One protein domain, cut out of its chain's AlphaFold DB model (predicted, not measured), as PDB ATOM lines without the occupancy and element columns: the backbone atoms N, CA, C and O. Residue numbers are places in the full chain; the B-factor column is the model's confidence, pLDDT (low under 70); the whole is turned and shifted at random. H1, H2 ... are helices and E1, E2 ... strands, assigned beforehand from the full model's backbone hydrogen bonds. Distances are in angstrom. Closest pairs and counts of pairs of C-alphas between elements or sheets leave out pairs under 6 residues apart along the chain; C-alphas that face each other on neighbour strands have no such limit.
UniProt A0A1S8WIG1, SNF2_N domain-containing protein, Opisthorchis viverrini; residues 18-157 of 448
ATOM      1  N   GLN A  18      30.432 -51.368  17.674       40.41
ATOM      2  CA  GLN A  18      31.036 -50.605  16.580       40.41
ATOM      3  C   GLN A  18      30.054 -49.621  15.932       40.41
ATOM      4  O   GLN A  18      30.472 -48.776  15.145       40.41
ATOM      5  N   SER A  19      28.762 -49.724  16.250       36.06
ATOM      6  CA  SER A  19      27.737 -48.779  15.845       36.06
ATOM      7  C   SER A  19      28.057 -47.459  16.511       36.06
ATOM      8  O   SER A  19      28.388 -47.410  17.696       36.06
ATOM      9  N   TYR A  20      27.936 -46.400  15.727       44.56
ATOM     10  CA  TYR A  20      28.431 -45.047  15.968       44.56
ATOM     11  C   TYR A  20      27.823 -44.316  17.182       44.56
ATOM     12  O   TYR A  20      28.069 -43.131  17.385       44.56
ATOM     13  N   CYS A  21      27.061 -45.031  18.010       36.34
ATOM     14  CA  CYS A  21      26.572 -44.606  19.310       36.34
ATOM     15  C   CYS A  21      27.422 -45.209  20.442       36.34
ATOM     16  O   CYS A  21      26.866 -45.861  21.315       36.34
ATOM     17  N   TYR A  22      28.749 -45.040  20.460       38.69
ATOM     18  CA  TYR A  22      29.510 -45.160  21.713       38.69
ATOM     19  C   TYR A  22      30.875 -44.467  21.638       38.69
ATOM     20  O   TYR A  22      31.550 -44.465  20.611       38.69
ATOM     21  N   HIS A  23      31.252 -43.862  22.763       39.19
ATOM     22  CA  HIS A  23      32.434 -43.027  22.957       39.19
ATOM     23  C   HIS A  23      33.734 -43.808  22.729       39.19
ATOM     24  O   HIS A  23      34.083 -44.687  23.516       39.19
ATOM     25  N   TYR A  24      34.472 -43.470  21.672       41.88
ATOM     26  CA  TYR A  24      35.842 -43.947  21.494       41.88
ATOM     27  C   TYR A  24      36.771 -43.171  22.425       41.88
ATOM     28  O   TYR A  24      36.785 -41.946  22.385       41.88
ATOM     29  N   GLY A  25      37.549 -43.863  23.257       37.59
ATOM     30  CA  GLY A  25      38.708 -43.250  23.901       37.59
ATOM     31  C   GLY A  25      39.765 -42.978  22.835       37.59
ATOM     32  O   GLY A  25      40.183 -43.912  22.154       37.59
ATOM     33  N   PHE A  26      40.156 -41.717  22.668       45.47
ATOM     34  CA  PHE A  26      41.227 -41.315  21.759       45.47
ATOM     35  C   PHE A  26      42.449 -40.873  22.555       45.47
ATOM     36  O   PHE A  26      42.319 -40.317  23.648       45.47
ATOM     37  N   GLU A  27      43.630 -41.090  21.985       42.66
ATOM     38  CA  GLU A  27      44.838 -40.394  22.412       42.66
ATOM     39  C   GLU A  27      44.883 -39.047  21.682       42.66
ATOM     40  O   GLU A  27      44.829 -38.986  20.452       42.66
ATOM     41  N   PHE A  28      44.918 -37.956  22.448       43.25
ATOM     42  CA  PHE A  28      44.998 -36.602  21.909       43.25
ATOM     43  C   PHE A  28      46.456 -36.160  21.873       43.25
ATOM     44  O   PHE A  28      47.153 -36.235  22.886       43.25
ATOM     45  N   SER A  29      46.906 -35.651  20.729       46.12
ATOM     46  CA  SER A  29      48.166 -34.923  20.631       46.12
ATOM     47  C   SER A  29      47.878 -33.469  20.254       46.12
ATOM     48  O   SER A  29      47.275 -33.166  19.225       46.12
ATOM     49  N   HIS A  30      48.271 -32.551  21.138       44.59
ATOM     50  CA  HIS A  30      48.131 -31.114  20.918       44.59
ATOM     51  C   HIS A  30      49.239 -30.643  19.966       44.59
ATOM     52  O   HIS A  30      50.417 -30.867  20.245       44.59
ATOM     53  N   ALA A  31      48.881 -29.968  18.872       43.91
ATOM     54  CA  ALA A  31      49.826 -29.212  18.049       43.91
ATOM     55  C   ALA A  31      49.775 -27.729  18.467       43.91
ATOM     56  O   ALA A  31      48.717 -27.230  18.842       43.91
ATOM     57  N   GLU A  32      50.929 -27.068  18.552       43.94
ATOM     58  CA  GLU A  32      51.133 -25.779  19.235       43.94
ATOM     59  C   GLU A  32      50.169 -24.647  18.822       43.94
ATOM     60  O   GLU A  32      49.775 -24.508  17.667       43.94
ATOM     61  N   ASN A  33      49.834 -23.779  19.787       44.03
ATOM     62  CA  ASN A  33      49.085 -22.544  19.546       44.03
ATOM     63  C   ASN A  33      49.949 -21.552  18.757       44.03
ATOM     64  O   ASN A  33      50.864 -20.943  19.316       44.03
ATOM     65  N   HIS A  34      49.627 -21.311  17.490       47.47
ATOM     66  CA  HIS A  34      50.205 -20.192  16.759       47.47
ATOM     67  C   HIS A  34      49.301 -18.959  16.896       47.47
ATOM     68  O   HIS A  34      48.223 -18.875  16.310       47.47
ATOM     69  N   HIS A  35      49.777 -17.954  17.642       42.97
ATOM     70  CA  HIS A  35      49.216 -16.598  17.649       42.97
ATOM     71  C   HIS A  35      50.131 -15.620  16.880       42.97
ATOM     72  O   HIS A  35      50.962 -14.949  17.493       42.97
ATOM     73  N   PRO A  36      50.027 -15.494  15.545       40.75
ATOM     74  CA  PRO A  36      50.688 -14.406  14.834       40.75
ATOM     75  C   PRO A  36      49.904 -13.091  14.964       40.75
ATOM     76  O   PRO A  36      48.781 -12.961  14.485       40.75
ATOM     77  N   VAL A  37      50.537 -12.065  15.534       40.47
ATOM     78  CA  VAL A  37      50.044 -10.677  15.524       40.47
ATOM     79  C   VAL A  37      50.293 -10.066  14.136       40.47
ATOM     80  O   VAL A  37      51.286  -9.373  13.933       40.47
ATOM     81  N   ILE A  38      49.454 -10.351  13.129       49.22
ATOM     82  CA  ILE A  38      49.605  -9.766  11.777       49.22
ATOM     83  C   ILE A  38      48.235  -9.446  11.141       49.22
ATOM     84  O   ILE A  38      47.299 -10.233  11.194       49.22
ATOM     85  N   GLY A  39      48.116  -8.274  10.499       50.19
ATOM     86  CA  GLY A  39      46.855  -7.733   9.964       50.19
ATOM     87  C   GLY A  39      46.073  -8.615   8.963       50.19
ATOM     88  O   GLY A  39      46.643  -9.378   8.178       50.19
ATOM     89  N   LYS A  40      44.742  -8.410   8.923       50.38
ATOM     90  CA  LYS A  40      43.703  -9.236   8.251       50.38
ATOM     91  C   LYS A  40      44.012  -9.742   6.825       50.38
ATOM     92  O   LYS A  40      43.634 -10.855   6.479       50.38
ATOM     93  N   ARG A  41      44.688  -8.964   5.965       47.78
ATOM     94  CA  ARG A  41      45.017  -9.391   4.580       47.78
ATOM     95  C   ARG A  41      46.186 -10.379   4.495       47.78
ATOM     96  O   ARG A  41      46.197 -11.214   3.595       47.78
ATOM     97  N   LYS A  42      47.179 -10.266   5.385       52.84
ATOM     98  CA  LYS A  42      48.279 -11.242   5.488       52.84
ATOM     99  C   LYS A  42      47.795 -12.513   6.200       52.84
ATOM    100  O   LYS A  42      48.166 -13.599   5.776       52.84
ATOM    101  N   TRP A  43      46.871 -12.361   7.153       54.53
ATOM    102  CA  TRP A  43      46.196 -13.450   7.868       54.53
ATOM    103  C   TRP A  43      45.475 -14.441   6.940       54.53
ATOM    104  O   TRP A  43      45.772 -15.630   6.954       54.53
ATOM    105  N   ASN A  44      44.615 -13.961   6.032       57.75
ATOM    106  CA  ASN A  44      43.899 -14.844   5.096       57.75
ATOM    107  C   ASN A  44      44.830 -15.562   4.098       57.75
ATOM    108  O   ASN A  44      44.509 -16.650   3.625       57.75
ATOM    109  N   LYS A  45      45.986 -14.964   3.763       60.22
ATOM    110  CA  LYS A  45      47.003 -15.609   2.917       60.22
ATOM    111  C   LYS A  45      47.741 -16.723   3.659       60.22
ATOM    112  O   LYS A  45      48.021 -17.746   3.047       60.22
ATOM    113  N   GLN A  46      48.039 -16.521   4.941       62.72
ATOM    114  CA  GLN A  46      48.675 -17.524   5.794       62.72
ATOM    115  C   GLN A  46      47.738 -18.714   6.038       62.72
ATOM    116  O   GLN A  46      48.135 -19.850   5.805       62.72
ATOM    117  N   PHE A  47      46.461 -18.440   6.319       60.53
ATOM    118  CA  PHE A  47      45.402 -19.447   6.410       60.53
ATOM    119  C   PHE A  47      45.319 -20.336   5.159       60.53
ATOM    120  O   PHE A  47      45.373 -21.557   5.249       60.53
ATOM    121  N   GLY A  48      45.260 -19.734   3.964       63.09
ATOM    122  CA  GLY A  48      45.211 -20.500   2.715       63.09
ATOM    123  C   GLY A  48      46.498 -21.275   2.401       63.09
ATOM    124  O   GLY A  48      46.483 -22.153   1.542       63.09
ATOM    125  N   MET A  49      47.617 -20.947   3.053       67.25
ATOM    126  CA  MET A  49      48.887 -21.660   2.911       67.25
ATOM    127  C   MET A  49      48.957 -22.861   3.864       67.25
ATOM    128  O   MET A  49      49.353 -23.940   3.436       67.25
ATOM    129  N   GLU A  50      48.482 -22.708   5.101       70.12
ATOM    130  CA  GLU A  50      48.320 -23.806   6.066       70.12
ATOM    131  C   GLU A  50      47.279 -24.829   5.586       70.12
ATOM    132  O   GLU A  50      47.567 -26.023   5.564       70.12
ATOM    133  N   GLU A  51      46.133 -24.384   5.055       71.56
ATOM    134  CA  GLU A  51      45.102 -25.270   4.485       71.56
ATOM    135  C   GLU A  51      45.659 -26.114   3.317       71.56
ATOM    136  O   GLU A  51      45.352 -27.300   3.190       71.56
ATOM    137  N   LYS A  52      46.542 -25.532   2.490       73.88
ATOM    138  CA  LYS A  52      47.245 -26.246   1.408       73.88
ATOM    139  C   LYS A  52      48.283 -27.239   1.926       73.88
ATOM    140  O   LYS A  52      48.402 -28.325   1.363       73.88
ATOM    141  N   ASN A  53      49.018 -26.884   2.979       75.12
ATOM    142  CA  ASN A  53      49.973 -27.792   3.612       75.12
ATOM    143  C   ASN A  53      49.243 -28.989   4.235       75.12
ATOM    144  O   ASN A  53      49.637 -30.133   4.019       75.12
ATOM    145  N   LEU A  54      48.124 -28.751   4.920       77.81
ATOM    146  CA  LEU A  54      47.285 -29.806   5.482       77.81
ATOM    147  C   LEU A  54      46.666 -30.690   4.396       77.81
ATOM    148  O   LEU A  54      46.681 -31.910   4.536       77.81
ATOM    149  N   ALA A  55      46.221 -30.112   3.278       78.06
ATOM    150  CA  ALA A  55      45.723 -30.875   2.132       78.06
ATOM    151  C   ALA A  55      46.793 -31.778   1.481       78.06
ATOM    152  O   ALA A  55      46.444 -32.734   0.792       78.06
ATOM    153  N   SER A  56      48.088 -31.510   1.700       78.75
ATOM    154  CA  SER A  56      49.163 -32.406   1.250       78.75
ATOM    155  C   SER A  56      49.317 -33.647   2.142       78.75
ATOM    156  O   SER A  56      49.658 -34.719   1.647       78.75
ATOM    157  N   SER A  57      49.003 -33.519   3.435       78.94
ATOM    158  CA  SER A  57      49.111 -34.588   4.439       78.94
ATOM    159  C   SER A  57      47.804 -35.366   4.639       78.94
ATOM    160  O   SER A  57      47.823 -36.526   5.057       78.94
ATOM    161  N   TYR A  58      46.663 -34.741   4.338       83.31
ATOM    162  CA  TYR A  58      45.325 -35.304   4.502       83.31
ATOM    163  C   TYR A  58      44.561 -35.271   3.169       83.31
ATOM    164  O   TYR A  58      44.237 -34.190   2.676       83.31
ATOM    165  N   PRO A  59      44.222 -36.436   2.584       83.75
ATOM    166  CA  PRO A  59      43.609 -36.514   1.257       83.75
ATOM    167  C   PRO A  59      42.143 -36.066   1.230       83.75
ATOM    168  O   PRO A  59      41.579 -35.843   0.154       83.75
ATOM    169  N   HIS A  60      41.490 -35.990   2.390       88.00
ATOM    170  CA  HIS A  60      40.075 -35.680   2.492       88.00
ATOM    171  C   HIS A  60      39.825 -34.608   3.545       88.00
ATOM    172  O   HIS A  60      40.441 -34.602   4.611       88.00
ATOM    173  N   SER A  61      38.884 -33.717   3.243       90.06
ATOM    174  CA  SER A  61      38.409 -32.721   4.188       90.06
ATOM    175  C   SER A  61      36.974 -32.299   3.904       90.06
ATOM    176  O   SER A  61      36.465 -32.455   2.790       90.06
ATOM    177  N   PHE A  62      36.310 -31.775   4.928       90.44
ATOM    178  CA  PHE A  62      35.025 -31.098   4.801       90.44
ATOM    179  C   PHE A  62      34.872 -30.036   5.891       90.44
ATOM    180  O   PHE A  62      35.517 -30.083   6.937       90.44
ATOM    181  N   THR A  63      34.041 -29.030   5.624       90.38
ATOM    182  CA  THR A  63      33.774 -27.944   6.576       90.38
ATOM    183  C   THR A  63      32.632 -28.339   7.504       90.38
ATOM    184  O   THR A  63      31.613 -28.844   7.035       90.38
ATOM    185  N   LEU A  64      32.804 -28.091   8.800       90.56
ATOM    186  CA  LEU A  64      31.761 -28.252   9.804       90.56
ATOM    187  C   LEU A  64      30.969 -26.948   9.929       90.56
ATOM    188  O   LEU A  64      31.544 -25.858   9.973       90.56
ATOM    189  N   LEU A  65      29.646 -27.066   9.981       88.44
ATOM    190  CA  LEU A  65      28.733 -25.937  10.083       88.44
ATOM    191  C   LEU A  65      28.407 -25.644  11.547       88.44
ATOM    192  O   LEU A  65      28.100 -26.549  12.322       88.44
ATOM    193  N   ASN A  66      28.467 -24.362  11.904       83.62
ATOM    194  CA  ASN A  66      28.023 -23.863  13.198       83.62
ATOM    195  C   ASN A  66      26.575 -23.371  13.065       83.62
ATOM    196  O   ASN A  66      26.281 -22.557  12.190       83.62
ATOM    197  N   GLY A  67      25.674 -23.866  13.909       78.69
ATOM    198  CA  GLY A  67      24.261 -23.496  13.883       78.69
ATOM    199  C   GLY A  67      23.354 -24.599  14.426       78.69
ATOM    200  O   GLY A  67      23.837 -25.689  14.737       78.69
ATOM    201  N   PRO A  68      22.044 -24.329  14.559       80.25
ATOM    202  CA  PRO A  68      21.088 -25.356  14.941       80.25
ATOM    203  C   PRO A  68      21.055 -26.449  13.869       80.25
ATOM    204  O   PRO A  68      20.860 -26.165  12.686       80.25
ATOM    205  N   THR A  69      21.249 -27.695  14.294       81.06
ATOM    206  CA  THR A  69      21.139 -28.862  13.422       81.06
ATOM    207  C   THR A  69      19.708 -28.959  12.878       81.06
ATOM    208  O   THR A  69      18.765 -28.952  13.674       81.06
ATOM    209  N   PRO A  70      19.506 -29.078  11.554       84.12
ATOM    210  CA  PRO A  70      18.186 -29.313  10.982       84.12
ATOM    211  C   PRO A  70      17.719 -30.735  11.320       84.12
ATOM    212  O   PRO A  70      18.027 -31.697  10.617       84.12
ATOM    213  N   GLU A  71      16.957 -30.866  12.407       83.19
ATOM    214  CA  GLU A  71      16.426 -32.150  12.892       83.19
ATOM    215  C   GLU A  71      15.590 -32.885  11.831       83.19
ATOM    216  O   GLU A  71      15.579 -34.117  11.792       83.19
ATOM    217  N   GLU A  72      14.961 -32.130  10.926       85.38
ATOM    218  CA  GLU A  72      14.171 -32.634   9.799       85.38
ATOM    219  C   GLU A  72      14.950 -33.532   8.837       85.38
ATOM    220  O   GLU A  72      14.349 -34.414   8.233       85.38
ATOM    221  N   TYR A  73      16.264 -33.323   8.703       87.31
ATOM    222  CA  TYR A  73      17.128 -34.030   7.750       87.31
ATOM    223  C   TYR A  73      18.321 -34.721   8.417       87.31
ATOM    224  O   TYR A  73      19.252 -35.158   7.734       87.31
ATOM    225  N   LEU A  74      18.302 -34.836   9.747       88.50
ATOM    226  CA  LEU A  74      19.339 -35.512  10.515       88.50
ATOM    227  C   LEU A  74      19.329 -37.011  10.210       88.50
ATOM    228  O   LEU A  74      18.348 -37.701  10.475       88.50
ATOM    229  N   LEU A  75      20.439 -37.538   9.698       84.75
ATOM    230  CA  LEU A  75      20.620 -38.973   9.489       84.75
ATOM    231  C   LEU A  75      21.206 -39.617  10.740       84.75
ATOM    232  O   LEU A  75      20.639 -40.567  11.284       84.75
ATOM    233  N   GLN A  76      22.345 -39.098  11.198       83.44
ATOM    234  CA  GLN A  76      23.132 -39.712  12.258       83.44
ATOM    235  C   GLN A  76      23.969 -38.681  13.010       83.44
ATOM    236  O   GLN A  76      24.531 -37.774  12.406       83.44
ATOM    237  N   THR A  77      24.113 -38.879  14.320       84.81
ATOM    238  CA  THR A  77      25.052 -38.128  15.156       84.81
ATOM    239  C   THR A  77      26.237 -39.010  15.516       84.81
ATOM    240  O   THR A  77      26.057 -40.106  16.047       84.81
ATOM    241  N   VAL A  78      27.451 -38.518  15.286       80.19
ATOM    242  CA  VAL A  78      28.696 -39.160  15.719       80.19
ATOM    243  C   VAL A  78      29.323 -38.338  16.822       80.19
ATOM    244  O   VAL A  78      29.466 -37.131  16.692       80.19
ATOM    245  N   SER A  79      29.690 -38.982  17.924       80.19
ATOM    246  CA  SER A  79      30.177 -38.282  19.114       80.19
ATOM    247  C   SER A  79      31.582 -38.742  19.458       80.19
ATOM    248  O   SER A  79      31.829 -39.945  19.538       80.19
ATOM    249  N   PHE A  80      32.481 -37.803  19.725       75.31
ATOM    250  CA  PHE A  80      33.835 -38.105  20.176       75.31
ATOM    251  C   PHE A  80      34.210 -37.279  21.405       75.31
ATOM    252  O   PHE A  80      33.740 -36.148  21.549       75.31
ATOM    253  N   PRO A  81      35.022 -37.833  22.321       69.12
ATOM    254  CA  PRO A  81      35.549 -37.064  23.429       69.12
ATOM    255  C   PRO A  81      36.453 -35.945  22.937       69.12
ATOM    256  O   PRO A  81      37.127 -36.066  21.919       69.12
ATOM    257  N   VAL A  82      36.437 -34.851  23.680       72.12
ATOM    258  CA  VAL A  82      37.266 -33.669  23.478       72.12
ATOM    259  C   VAL A  82      37.569 -33.044  24.831       72.12
ATOM    260  O   VAL A  82      36.747 -33.081  25.752       72.12
ATOM    261  N   GLU A  83      38.747 -32.441  24.958       69.50
ATOM    262  CA  GLU A  83      39.083 -31.664  26.148       69.50
ATOM    263  C   GLU A  83      38.155 -30.449  26.309       69.50
ATOM    264  O   GLU A  83      37.666 -29.858  25.342       69.50
ATOM    265  N   LEU A  84      37.930 -30.037  27.559       67.94
ATOM    266  CA  LEU A  84      37.037 -28.918  27.881       67.94
ATOM    267  C   LEU A  84      37.513 -27.580  27.277       67.94
ATOM    268  O   LEU A  84      36.708 -26.696  26.988       67.94
ATOM    269  N   THR A  85      38.826 -27.428  27.108       65.00
ATOM    270  CA  THR A  85      39.499 -26.292  26.459       65.00
ATOM    271  C   THR A  85      39.168 -26.231  24.968       65.00
ATOM    272  O   THR A  85      38.765 -25.180  24.470       65.00
ATOM    273  N   LEU A  86      39.242 -27.375  24.289       67.44
ATOM    274  CA  LEU A  86      38.918 -27.550  22.875       67.44
ATOM    275  C   LEU A  86      37.434 -27.288  22.609       67.44
ATOM    276  O   LEU A  86      37.086 -26.576  21.672       67.44
ATOM    277  N   SER A  87      36.559 -27.784  23.485       68.25
ATOM    278  CA  SER A  87      35.115 -27.534  23.425       68.25
ATOM    279  C   SER A  87      34.792 -26.030  23.392       68.25
ATOM    280  O   SER A  87      34.027 -25.565  22.543       68.25
ATOM    281  N   LYS A  88      35.454 -25.228  24.239       68.94
ATOM    282  CA  LYS A  88      35.298 -23.764  24.246       68.94
ATOM    283  C   LYS A  88      35.871 -23.104  22.990       68.94
ATOM    284  O   LYS A  88      35.227 -22.213  22.442       68.94
ATOM    285  N   ALA A  89      37.041 -23.549  22.528       67.38
ATOM    286  CA  ALA A  89      37.684 -23.017  21.330       67.38
ATOM    287  C   ALA A  89      36.836 -23.251  20.072       67.38
ATOM    288  O   ALA A  89      36.536 -22.304  19.350       67.38
ATOM    289  N   VAL A  90      36.372 -24.485  19.862       70.75
ATOM    290  CA  VAL A  90      35.528 -24.888  18.726       70.75
ATOM    291  C   VAL A  90      34.220 -24.091  18.686       70.75
ATOM    292  O   VAL A  90      33.799 -23.650  17.619       70.75
ATOM    293  N   THR A  91      33.616 -23.825  19.847       70.56
ATOM    294  CA  THR A  91      32.377 -23.028  19.940       70.56
ATOM    295  C   THR A  91      32.602 -21.547  19.591       70.56
ATOM    296  O   THR A  91      31.697 -20.883  19.095       70.56
ATOM    297  N   ALA A  92      33.813 -21.025  19.815       70.69
ATOM    298  CA  ALA A  92      34.195 -19.648  19.499       70.69
ATOM    299  C   ALA A  92      34.722 -19.461  18.058       70.69
ATOM    300  O   ALA A  92      35.051 -18.338  17.664       70.69
ATOM    301  N   CYS A  93      34.826 -20.536  17.270       73.56
ATOM    302  CA  CYS A  93      35.364 -20.492  15.912       73.56
ATOM    303  C   CYS A  93      34.358 -19.957  14.888       73.56
ATOM    304  O   CYS A  93      33.163 -20.247  14.935       73.56
ATOM    305  N   GLN A  94      34.877 -19.226  13.901       74.19
ATOM    306  CA  GLN A  94      34.121 -18.792  12.725       74.19
ATOM    307  C   GLN A  94      34.015 -19.899  11.675       74.19
ATOM    308  O   GLN A  94      32.994 -20.014  11.000       74.19
ATOM    309  N   LYS A  95      35.068 -20.710  11.525       81.94
ATOM    310  CA  LYS A  95      35.119 -21.823  10.575       81.94
ATOM    311  C   LYS A  95      35.871 -22.987  11.205       81.94
ATOM    312  O   LYS A  95      36.939 -22.793  11.780       81.94
ATOM    313  N   VAL A  96      35.336 -24.194  11.058       87.12
ATOM    314  CA  VAL A  96      36.021 -25.426  11.457       87.12
ATOM    315  C   VAL A  96      36.090 -26.345  10.246       87.12
ATOM    316  O   VAL A  96      35.076 -26.603   9.599       87.12
ATOM    317  N   VAL A  97      37.287 -26.813   9.906       87.94
ATOM    318  CA  VAL A  97      37.507 -27.766   8.811       87.94
ATOM    319  C   VAL A  97      38.060 -29.051   9.397       87.94
ATOM    320  O   VAL A  97      39.043 -29.028  10.129       87.94
ATOM    321  N   LEU A  98      37.428 -30.174   9.077       90.06
ATOM    322  CA  LEU A  98      37.905 -31.493   9.466       90.06
ATOM    323  C   LEU A  98      38.705 -32.074   8.303       90.06
ATOM    324  O   LEU A  98      38.158 -32.285   7.223       90.06
ATOM    325  N   PHE A  99      39.987 -32.331   8.533       87.69
ATOM    326  CA  PHE A  99      40.884 -33.069   7.647       87.69
ATOM    327  C   PHE A  99      41.023 -34.500   8.153       87.69
ATOM    328  O   PHE A  99      41.066 -34.714   9.357       87.69
ATOM    329  N   PHE A 100      41.089 -35.499   7.279       87.56
ATOM    330  CA  PHE A 100      41.257 -36.884   7.721       87.56
ATOM    331  C   PHE A 100      41.941 -37.757   6.676       87.56
ATOM    332  O   PHE A 100      41.928 -37.487   5.473       87.56
ATOM    333  N   ASN A 101      42.574 -38.811   7.174       84.12
ATOM    334  CA  ASN A 101      43.125 -39.912   6.397       84.12
ATOM    335  C   ASN A 101      42.573 -41.232   6.984       84.12
ATOM    336  O   ASN A 101      41.503 -41.238   7.587       84.12
ATOM    337  N   GLN A 102      43.251 -42.361   6.776       78.44
ATOM    338  CA  GLN A 102      42.796 -43.657   7.300       78.44
ATOM    339  C   GLN A 102      43.154 -43.904   8.778       78.44
ATOM    340  O   GLN A 102      42.610 -44.831   9.373       78.44
ATOM    341  N   THR A 103      44.065 -43.123   9.365       76.94
ATOM    342  CA  THR A 103      44.680 -43.367  10.685       76.94
ATOM    343  C   THR A 103      44.514 -42.215  11.681       76.94
ATOM    344  O   THR A 103      44.589 -42.442  12.892       76.94
ATOM    345  N   SER A 104      44.223 -41.003  11.211       82.38
ATOM    346  CA  SER A 104      43.971 -39.814  12.023       82.38
ATOM    347  C   SER A 104      42.992 -38.843  11.354       82.38
ATOM    348  O   SER A 104      42.831 -38.819  10.129       82.38
ATOM    349  N   PHE A 105      42.355 -38.003  12.169       85.12
ATOM    350  CA  PHE A 105      41.710 -36.775  11.709       85.12
ATOM    351  C   PHE A 105      42.266 -35.562  12.456       85.12
ATOM    352  O   PHE A 105      42.781 -35.677  13.564       85.12
ATOM    353  N   LEU A 106      42.165 -34.397  11.832       84.31
ATOM    354  CA  LEU A 106      42.612 -33.113  12.336       84.31
ATOM    355  C   LEU A 106      41.452 -32.119  12.250       84.31
ATOM    356  O   LEU A 106      40.848 -31.953  11.191       84.31
ATOM    357  N   LEU A 107      41.144 -31.449  13.356       82.75
ATOM    358  CA  LEU A 107      40.225 -30.314  13.383       82.75
ATOM    359  C   LEU A 107      41.031 -29.026  13.265       82.75
ATOM    360  O   LEU A 107      41.801 -28.677  14.156       82.75
ATOM    361  N   PHE A 108      40.823 -28.326  12.161       82.69
ATOM    362  CA  PHE A 108      41.413 -27.032  11.882       82.69
ATOM    363  C   PHE A 108      40.410 -25.942  12.253       82.69
ATOM    364  O   PHE A 108      39.390 -25.754  11.582       82.69
ATOM    365  N   CYS A 109      40.675 -25.273  13.367       79.88
ATOM    366  CA  CYS A 109      39.783 -24.325  14.017       79.88
ATOM    367  C   CYS A 109      40.247 -22.895  13.738       79.88
ATOM    368  O   CYS A 109      41.352 -22.506  14.116       79.88
ATOM    369  N   HIS A 110      39.395 -22.107  13.082       75.50
ATOM    370  CA  HIS A 110      39.682 -20.722  12.722       75.50
ATOM    371  C   HIS A 110      38.818 -19.754  13.525       75.50
ATOM    372  O   HIS A 110      37.590 -19.732  13.397       75.50
ATOM    373  N   GLY A 111      39.481 -18.938  14.342       71.69
ATOM    374  CA  GLY A 111      38.894 -17.815  15.060       71.69
ATOM    375  C   GLY A 111      39.344 -16.462  14.506       71.69
ATOM    376  O   GLY A 111      40.154 -16.362  13.585       71.69
ATOM    377  N   THR A 112      38.837 -15.381  15.101       66.94
ATOM    378  CA  THR A 112      39.199 -14.006  14.709       66.94
ATOM    379  C   THR A 112      40.668 -13.666  14.965       66.94
ATOM    380  O   THR A 112      41.227 -12.849  14.237       66.94
ATOM    381  N   GLU A 113      41.278 -14.279  15.984       65.56
ATOM    382  CA  GLU A 113      42.647 -13.986  16.452       65.56
ATOM    383  C   GLU A 113      43.467 -15.253  16.767       65.56
ATOM    384  O   GLU A 113      44.549 -15.181  17.352       65.56
ATOM    385  N   PHE A 114      42.958 -16.434  16.402       66.06
ATOM    386  CA  PHE A 114      43.629 -17.706  16.659       66.06
ATOM    387  C   PHE A 114      43.398 -18.703  15.524       66.06
ATOM    388  O   PHE A 114      42.329 -18.731  14.908       66.06
ATOM    389  N   ILE A 115      44.416 -19.523  15.271       67.06
ATOM    390  CA  ILE A 115      44.328 -20.752  14.486       67.06
ATOM    391  C   ILE A 115      44.784 -21.870  15.415       67.06
ATOM    392  O   ILE A 115      45.829 -21.754  16.057       67.06
ATOM    393  N   GLN A 116      43.973 -22.916  15.530       71.62
ATOM    394  CA  GLN A 116      44.291 -24.077  16.351       71.62
ATOM    395  C   GLN A 116      44.092 -25.356  15.553       71.62
ATOM    396  O   GLN A 116      43.085 -25.525  14.861       71.62
ATOM    397  N   GLU A 117      45.060 -26.258  15.676       75.44
ATOM    398  CA  GLU A 117      45.036 -27.575  15.058       75.44
ATOM    399  C   GLU A 117      44.919 -28.638  16.143       75.44
ATOM    400  O   GLU A 117      45.717 -28.688  17.081       75.44
ATOM    401  N   TYR A 118      43.931 -29.513  16.005       74.00
ATOM    402  CA  TYR A 118      43.723 -30.605  16.946       74.00
ATOM    403  C   TYR A 118      43.788 -31.929  16.222       74.00
ATOM    404  O   TYR A 118      42.914 -32.226  15.409       74.00
ATOM    405  N   VAL A 119      44.809 -32.725  16.528       75.62
ATOM    406  CA  VAL A 119      45.022 -34.023  15.895       75.62
ATOM    407  C   VAL A 119      44.493 -35.125  16.798       75.62
ATOM    408  O   VAL A 119      44.839 -35.223  17.974       75.62
ATOM    409  N   VAL A 120      43.654 -35.972  16.217       74.00
ATOM    410  CA  VAL A 120      43.145 -37.191  16.831       74.00
ATOM    411  C   VAL A 120      43.694 -38.367  16.043       74.00
ATOM    412  O   VAL A 120      43.389 -38.544  14.862       74.00
ATOM    413  N   THR A 121      44.536 -39.167  16.688       75.12
ATOM    414  CA  THR A 121      45.145 -40.363  16.100       75.12
ATOM    415  C   THR A 121      44.406 -41.627  16.540       75.12
ATOM    416  O   THR A 121      43.613 -41.621  17.481       75.12
ATOM    417  N   GLY A 122      44.635 -42.735  15.827       68.31
ATOM    418  CA  GLY A 122      44.084 -44.040  16.201       68.31
ATOM    419  C   GLY A 122      42.623 -44.240  15.799       68.31
ATOM    420  O   GLY A 122      41.899 -44.991  16.454       68.31
ATOM    421  N   ILE A 123      42.167 -43.585  14.728       69.94
ATOM    422  CA  ILE A 123      40.807 -43.804  14.227       69.94
ATOM    423  C   ILE A 123      40.664 -45.216  13.659       69.94
ATOM    424  O   ILE A 123      41.571 -45.761  13.030       69.94
ATOM    425  N   THR A 124      39.496 -45.817  13.866       69.12
ATOM    426  CA  THR A 124      39.167 -47.109  13.265       69.12
ATOM    427  C   THR A 124      38.842 -46.943  11.780       69.12
ATOM    428  O   THR A 124      38.381 -45.886  11.342       69.12
ATOM    429  N   SER A 125      38.989 -48.018  11.000       68.38
ATOM    430  CA  SER A 125      38.566 -48.034   9.591       68.38
ATOM    431  C   SER A 125      37.086 -47.667   9.422       68.38
ATOM    432  O   SER A 125      36.728 -46.967   8.478       68.38
ATOM    433  N   ALA A 126      36.229 -48.068  10.367       67.50
ATOM    434  CA  ALA A 126      34.807 -47.728  10.381       67.50
ATOM    435  C   ALA A 126      34.550 -46.221  10.561       67.50
ATOM    436  O   ALA A 126      33.645 -45.676   9.927       67.50
ATOM    437  N   MET A 127      35.350 -45.539  11.389       73.62
ATOM    438  CA  MET A 127      35.272 -44.085  11.556       73.62
ATOM    439  C   MET A 127      35.774 -43.359  10.305       73.62
ATOM    440  O   MET A 127      35.103 -42.455   9.818       73.62
ATOM    441  N   ALA A 128      36.903 -43.792   9.735       76.00
ATOM    442  CA  ALA A 128      37.411 -43.237   8.479       76.00
ATOM    443  C   ALA A 128      36.386 -43.378   7.338       76.00
ATOM    444  O   ALA A 128      36.199 -42.450   6.555       76.00
ATOM    445  N   SER A 129      35.666 -44.505   7.297       75.44
ATOM    446  CA  SER A 129      34.567 -44.755   6.353       75.44
ATOM    447  C   SER A 129      33.419 -43.769   6.518       75.44
ATOM    448  O   SER A 129      32.929 -43.211   5.539       75.44
ATOM    449  N   LEU A 130      33.019 -43.508   7.762       77.44
ATOM    450  CA  LEU A 130      31.955 -42.562   8.056       77.44
ATOM    451  C   LEU A 130      32.367 -41.116   7.752       77.44
ATOM    452  O   LEU A 130      31.572 -40.361   7.201       77.44
ATOM    453  N   LEU A 131      33.604 -40.721   8.060       82.44
ATOM    454  CA  LEU A 131      34.118 -39.393   7.706       82.44
ATOM    455  C   LEU A 131      34.231 -39.229   6.184       82.44
ATOM    456  O   LEU A 131      33.895 -38.174   5.642       82.44
ATOM    457  N   PHE A 132      34.632 -40.289   5.476       84.38
ATOM    458  CA  PHE A 132      34.642 -40.323   4.015       84.38
ATOM    459  C   PHE A 132      33.249 -40.103   3.435       84.38
ATOM    460  O   PHE A 132      33.066 -39.224   2.591       84.38
ATOM    461  N   ALA A 133      32.261 -40.814   3.961       82.56
ATOM    462  CA  ALA A 133      30.859 -40.613   3.652       82.56
ATOM    463  C   ALA A 133      30.375 -39.177   3.922       82.56
ATOM    464  O   ALA A 133      29.853 -38.515   3.022       82.56
ATOM    465  N   ALA A 134      30.611 -38.673   5.136       86.50
ATOM    466  CA  ALA A 134      30.213 -37.340   5.585       86.50
ATOM    467  C   ALA A 134      30.830 -36.210   4.739       86.50
ATOM    468  O   ALA A 134      30.258 -35.129   4.630       86.50
ATOM    469  N   SER A 135      31.958 -36.477   4.070       89.94
ATOM    470  CA  SER A 135      32.594 -35.555   3.122       89.94
ATOM    471  C   SER A 135      31.883 -35.443   1.759       89.94
ATOM    472  O   SER A 135      32.415 -34.830   0.823       89.94
ATOM    473  N   SER A 136      30.723 -36.082   1.580       90.88
ATOM    474  CA  SER A 136      29.918 -35.935   0.369       90.88
ATOM    475  C   SER A 136      29.333 -34.528   0.243       90.88
ATOM    476  O   SER A 136      28.936 -33.899   1.219       90.88
ATOM    477  N   ASN A 137      29.205 -34.036  -0.990       90.44
ATOM    478  CA  ASN A 137      28.493 -32.791  -1.268       90.44
ATOM    479  C   ASN A 137      26.958 -32.928  -1.178       90.44
ATOM    480  O   ASN A 137      26.255 -31.936  -1.365       90.44
ATOM    481  N   LEU A 138      26.427 -34.117  -0.908       90.56
ATOM    482  CA  LEU A 138      25.005 -34.330  -0.632       90.56
ATOM    483  C   LEU A 138      24.689 -34.205   0.864       90.56
ATOM    484  O   LEU A 138      23.528 -34.106   1.249       90.56
ATOM    485  N   LEU A 139      25.721 -34.174   1.708       91.94
ATOM    486  CA  LEU A 139      25.588 -34.080   3.153       91.94
ATOM    487  C   LEU A 139      26.104 -32.739   3.669       91.94
ATOM    488  O   LEU A 139      26.904 -32.038   3.037       91.94
ATOM    489  N   GLU A 140      25.617 -32.390   4.846       92.75
ATOM    490  CA  GLU A 140      26.114 -31.315   5.686       92.75
ATOM    491  C   GLU A 140      26.385 -31.864   7.073       92.75
ATOM    492  O   GLU A 140      25.643 -32.709   7.570       92.75
ATOM    493  N   VAL A 141      27.458 -31.387   7.693       92.56
ATOM    494  CA  VAL A 141      27.844 -31.830   9.027       92.56
ATOM    495  C   VAL A 141      27.806 -30.629   9.947       92.56
ATOM    496  O   VAL A 141      28.618 -29.713   9.812       92.56
ATOM    497  N   TYR A 142      26.850 -30.641  10.863       90.88
ATOM    498  CA  TYR A 142      26.744 -29.664  11.935       90.88
ATOM    499  C   TYR A 142      27.524 -30.175  13.132       90.88
ATOM    500  O   TYR A 142      27.633 -31.385  13.334       90.88
ATOM    501  N   PHE A 143      28.096 -29.275  13.919       88.81
ATOM    502  CA  PHE A 143      28.789 -29.672  15.135       88.81
ATOM    503  C   PHE A 143      28.177 -29.004  16.359       88.81
ATOM    504  O   PHE A 143      27.774 -27.843  16.319       88.81
ATOM    505  N   ARG A 144      28.142 -29.737  17.471       85.94
ATOM    506  CA  ARG A 144      27.716 -29.216  18.772       85.94
ATOM    507  C   ARG A 144      28.549 -29.821  19.888       85.94
ATOM    508  O   ARG A 144      28.894 -31.000  19.861       85.94
ATOM    509  N   THR A 145      28.869 -29.012  20.883       81.69
ATOM    510  CA  THR A 145      29.657 -29.422  22.044       81.69
ATOM    511  C   THR A 145      28.742 -29.640  23.247       81.69
ATOM    512  O   THR A 145      27.896 -28.807  23.563       81.69
ATOM    513  N   ALA A 146      28.890 -30.776  23.930       80.06
ATOM    514  CA  ALA A 146      28.172 -31.077  25.166       80.06
ATOM    515  C   ALA A 146      29.155 -31.633  26.203       80.06
ATOM    516  O   ALA A 146      29.560 -32.794  26.156       80.06
ATOM    517  N   GLY A 147      29.583 -30.782  27.139       79.25
ATOM    518  CA  GLY A 147      30.604 -31.139  28.125       79.25
ATOM    519  C   GLY A 147      31.952 -31.445  27.463       79.25
ATOM    520  O   GLY A 147      32.531 -30.580  26.807       79.25
ATOM    521  N   SER A 148      32.437 -32.675  27.642       77.62
ATOM    522  CA  SER A 148      33.678 -33.200  27.056       77.62
ATOM    523  C   SER A 148      33.441 -33.999  25.769       77.62
ATOM    524  O   SER A 148      34.226 -34.889  25.455       77.62
ATOM    525  N   LEU A 149      32.330 -33.763  25.068       79.75
ATOM    526  CA  LEU A 149      31.983 -34.450  23.825       79.75
ATOM    527  C   LEU A 149      31.724 -33.441  22.707       79.75
ATOM    528  O   LEU A 149      31.027 -32.444  22.904       79.75
ATOM    529  N   LEU A 150      32.258 -33.739  21.527       82.12
ATOM    530  CA  LEU A 150      31.943 -33.069  20.277       82.12
ATOM    531  C   LEU A 150      31.063 -34.014  19.463       82.12
ATOM    532  O   LEU A 150      31.450 -35.137  19.139       82.12
ATOM    533  N   HIS A 151      29.850 -33.559  19.191       85.38
ATOM    534  CA  HIS A 151      28.880 -34.238  18.355       85.38
ATOM    535  C   HIS A 151      28.958 -33.668  16.941       85.38
ATOM    536  O   HIS A 151      28.964 -32.450  16.770       85.38
ATOM    537  N   LEU A 152      28.993 -34.550  15.951       88.00
ATOM    538  CA  LEU A 152      28.851 -34.262  14.533       88.00
ATOM    539  C   LEU A 152      27.513 -34.808  14.067       88.00
ATOM    540  O   LEU A 152      27.322 -36.019  13.979       88.00
ATOM    541  N   ASP A 153      26.600 -33.905  13.773       89.19
ATOM    542  CA  ASP A 153      25.279 -34.203  13.264       89.19
ATOM    543  C   ASP A 153      25.329 -34.200  11.727       89.19
ATOM    544  O   ASP A 153      25.438 -33.154  11.084       89.19
ATOM    545  N   ILE A 154      25.282 -35.390  11.133       89.94
ATOM    546  CA  ILE A 154      25.308 -35.605   9.685       89.94
ATOM    547  C   ILE A 154      23.881 -35.515   9.161       89.94
ATOM    548  O   ILE A 154      23.034 -36.354   9.479       89.94
ATOM    549  N   CYS A 155      23.628 -34.511   8.332       90.81
ATOM    550  CA  CYS A 155      22.324 -34.217   7.760       90.81
ATOM    551  C   CYS A 155      22.365 -34.335   6.237       90.81
ATOM    552  O   CYS A 155      23.379 -34.019   5.609       90.81
ATOM    553  N   VAL A 156      21.250 -34.738   5.628       91.38
ATOM    554  CA  VAL A 156      21.089 -34.567   4.181       91.38
ATOM    555  C   VAL A 156      20.919 -33.086   3.889       91.38
ATOM    556  O   VAL A 156      20.132 -32.389   4.526       91.38
ATOM    557  N   ARG A 157      21.660 -32.587   2.905       90.62
ATOM    558  CA  ARG A 157      21.543 -31.198   2.487       90.62
ATOM    559  C   ARG A 157      20.183 -30.978   1.822       90.62
ATOM    560  O   ARG A 157      19.924 -31.592   0.794       90.62
TER     561      ARG A 157
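AT A GLANCE: This is residues 18 to 157 of the 448 residues of the protein "SNF2_N domain-containing protein" of Opisthorchis viverrini (UniProt A0A1S8WIG1). A strongly twisted sheet of five strands, E1 E6 E5 E4 E2, stands partly face to face with a smaller sheet, E3 E8 E7, the strands of the two crossed, and the sheets come together where edge strand E2 meets edge strand E7. H2 and H3 pack on both sheets at two different places, while the longer H1 covers the other face of the five-strand sheet. The printed part has 140 residues with three named helices and eight named strands, in the order E1 H1 E2 E3 H2 E4 E5 E6 H3 E7 E8, and both sheets are antiparallel. The class is mixed, helices and strands. The whole is compact, with a radius of gyration of the C-alphas of 14.8 A and spans of 44 by 31 by 29 A.

HOW THE PARTS SIT: E1, residues 27 to 30, is an edge strand of the five-strand sheet. After a short link comes H1, residues 40 to 57, and after a tight one E2, residues 60 to 64, the other edge strand. E3, residues 74 to 81, is apart from E2 and is an edge strand of the smaller sheet. H2 holds residues 84 to 91. E4, residues 95 to 100, is antiparallel to E2, with N 64 and O 96 2.8 A apart. H1 is on the sheet at a height of 9.5 A and runs along the strands, at 5 degrees to E4 on the local plane; their closest C-alphas, of Leu 54 and Phe 99, are 7.5 A apart. E5, residues 104 to 110, forms a hairpin with E4, N 106 and O 99 being 2.7 A apart. E6, residues 115 to 121, forms a hairpin with E5, N 107 and O 118 being 2.8 A apart; E4 E5 E6 are a meander, each strand the antiparallel neighbour of the one before. E6 is also antiparallel to E1, with N 29 and O 119 3.5 A apart. H2 is on this sheet, on the face opposite to H1, with the closest C-alphas of H2 and E5, those of Val 90 and Cys 109, 6.4 A apart. H3, residues 125 to 134, is on the same face as H2; the closest C-alphas of H3 and E2, those of Phe 132 and His 60, are 7.3 A apart. E7, residues 139 to 146, and E8, residues 149 to 156, form a hairpin, with N 151 and O 144 2.8 A apart. E8 is antiparallel to E3, with N 152 and O 78 2.7 A apart. The closest C-alphas of E2 and E7, those of Leu 64 and Val 141, are 5.4 A apart. H2 is also on the sheet E3 E8 E7 at a height of 8.8 A, and H3 at 11.5 A. In H2 and H3 every O i to N i+4 pair is within hydrogen-bond range; in H1 12 of 14 are.

IN THESE COORDINATES: E1 begins at C-alpha 27, (44.838, -40.394, 22.412). H1 is 26.2 A long and begins at C-alpha 40, (43.703, -9.236, 8.251). E3 is 20.8 A long, E4 16.5 A, E5 19.6 A, E6 19.7 A, H3 14.1 A and E7 22.4 A. E8, 22.5 A long, ends at C-alpha 156, (21.089, -34.567, 4.181).

THE WHOLE: The two C-alphas farthest apart, those of Gln 18 and Gly 39, are 46.2 A apart. The printed part has no cut and no long link. The mean pLDDT of the printed part is 72.5; residues 18 to 49, 81, 83 to 89, 112 to 115 and 122 to 126 are under 70.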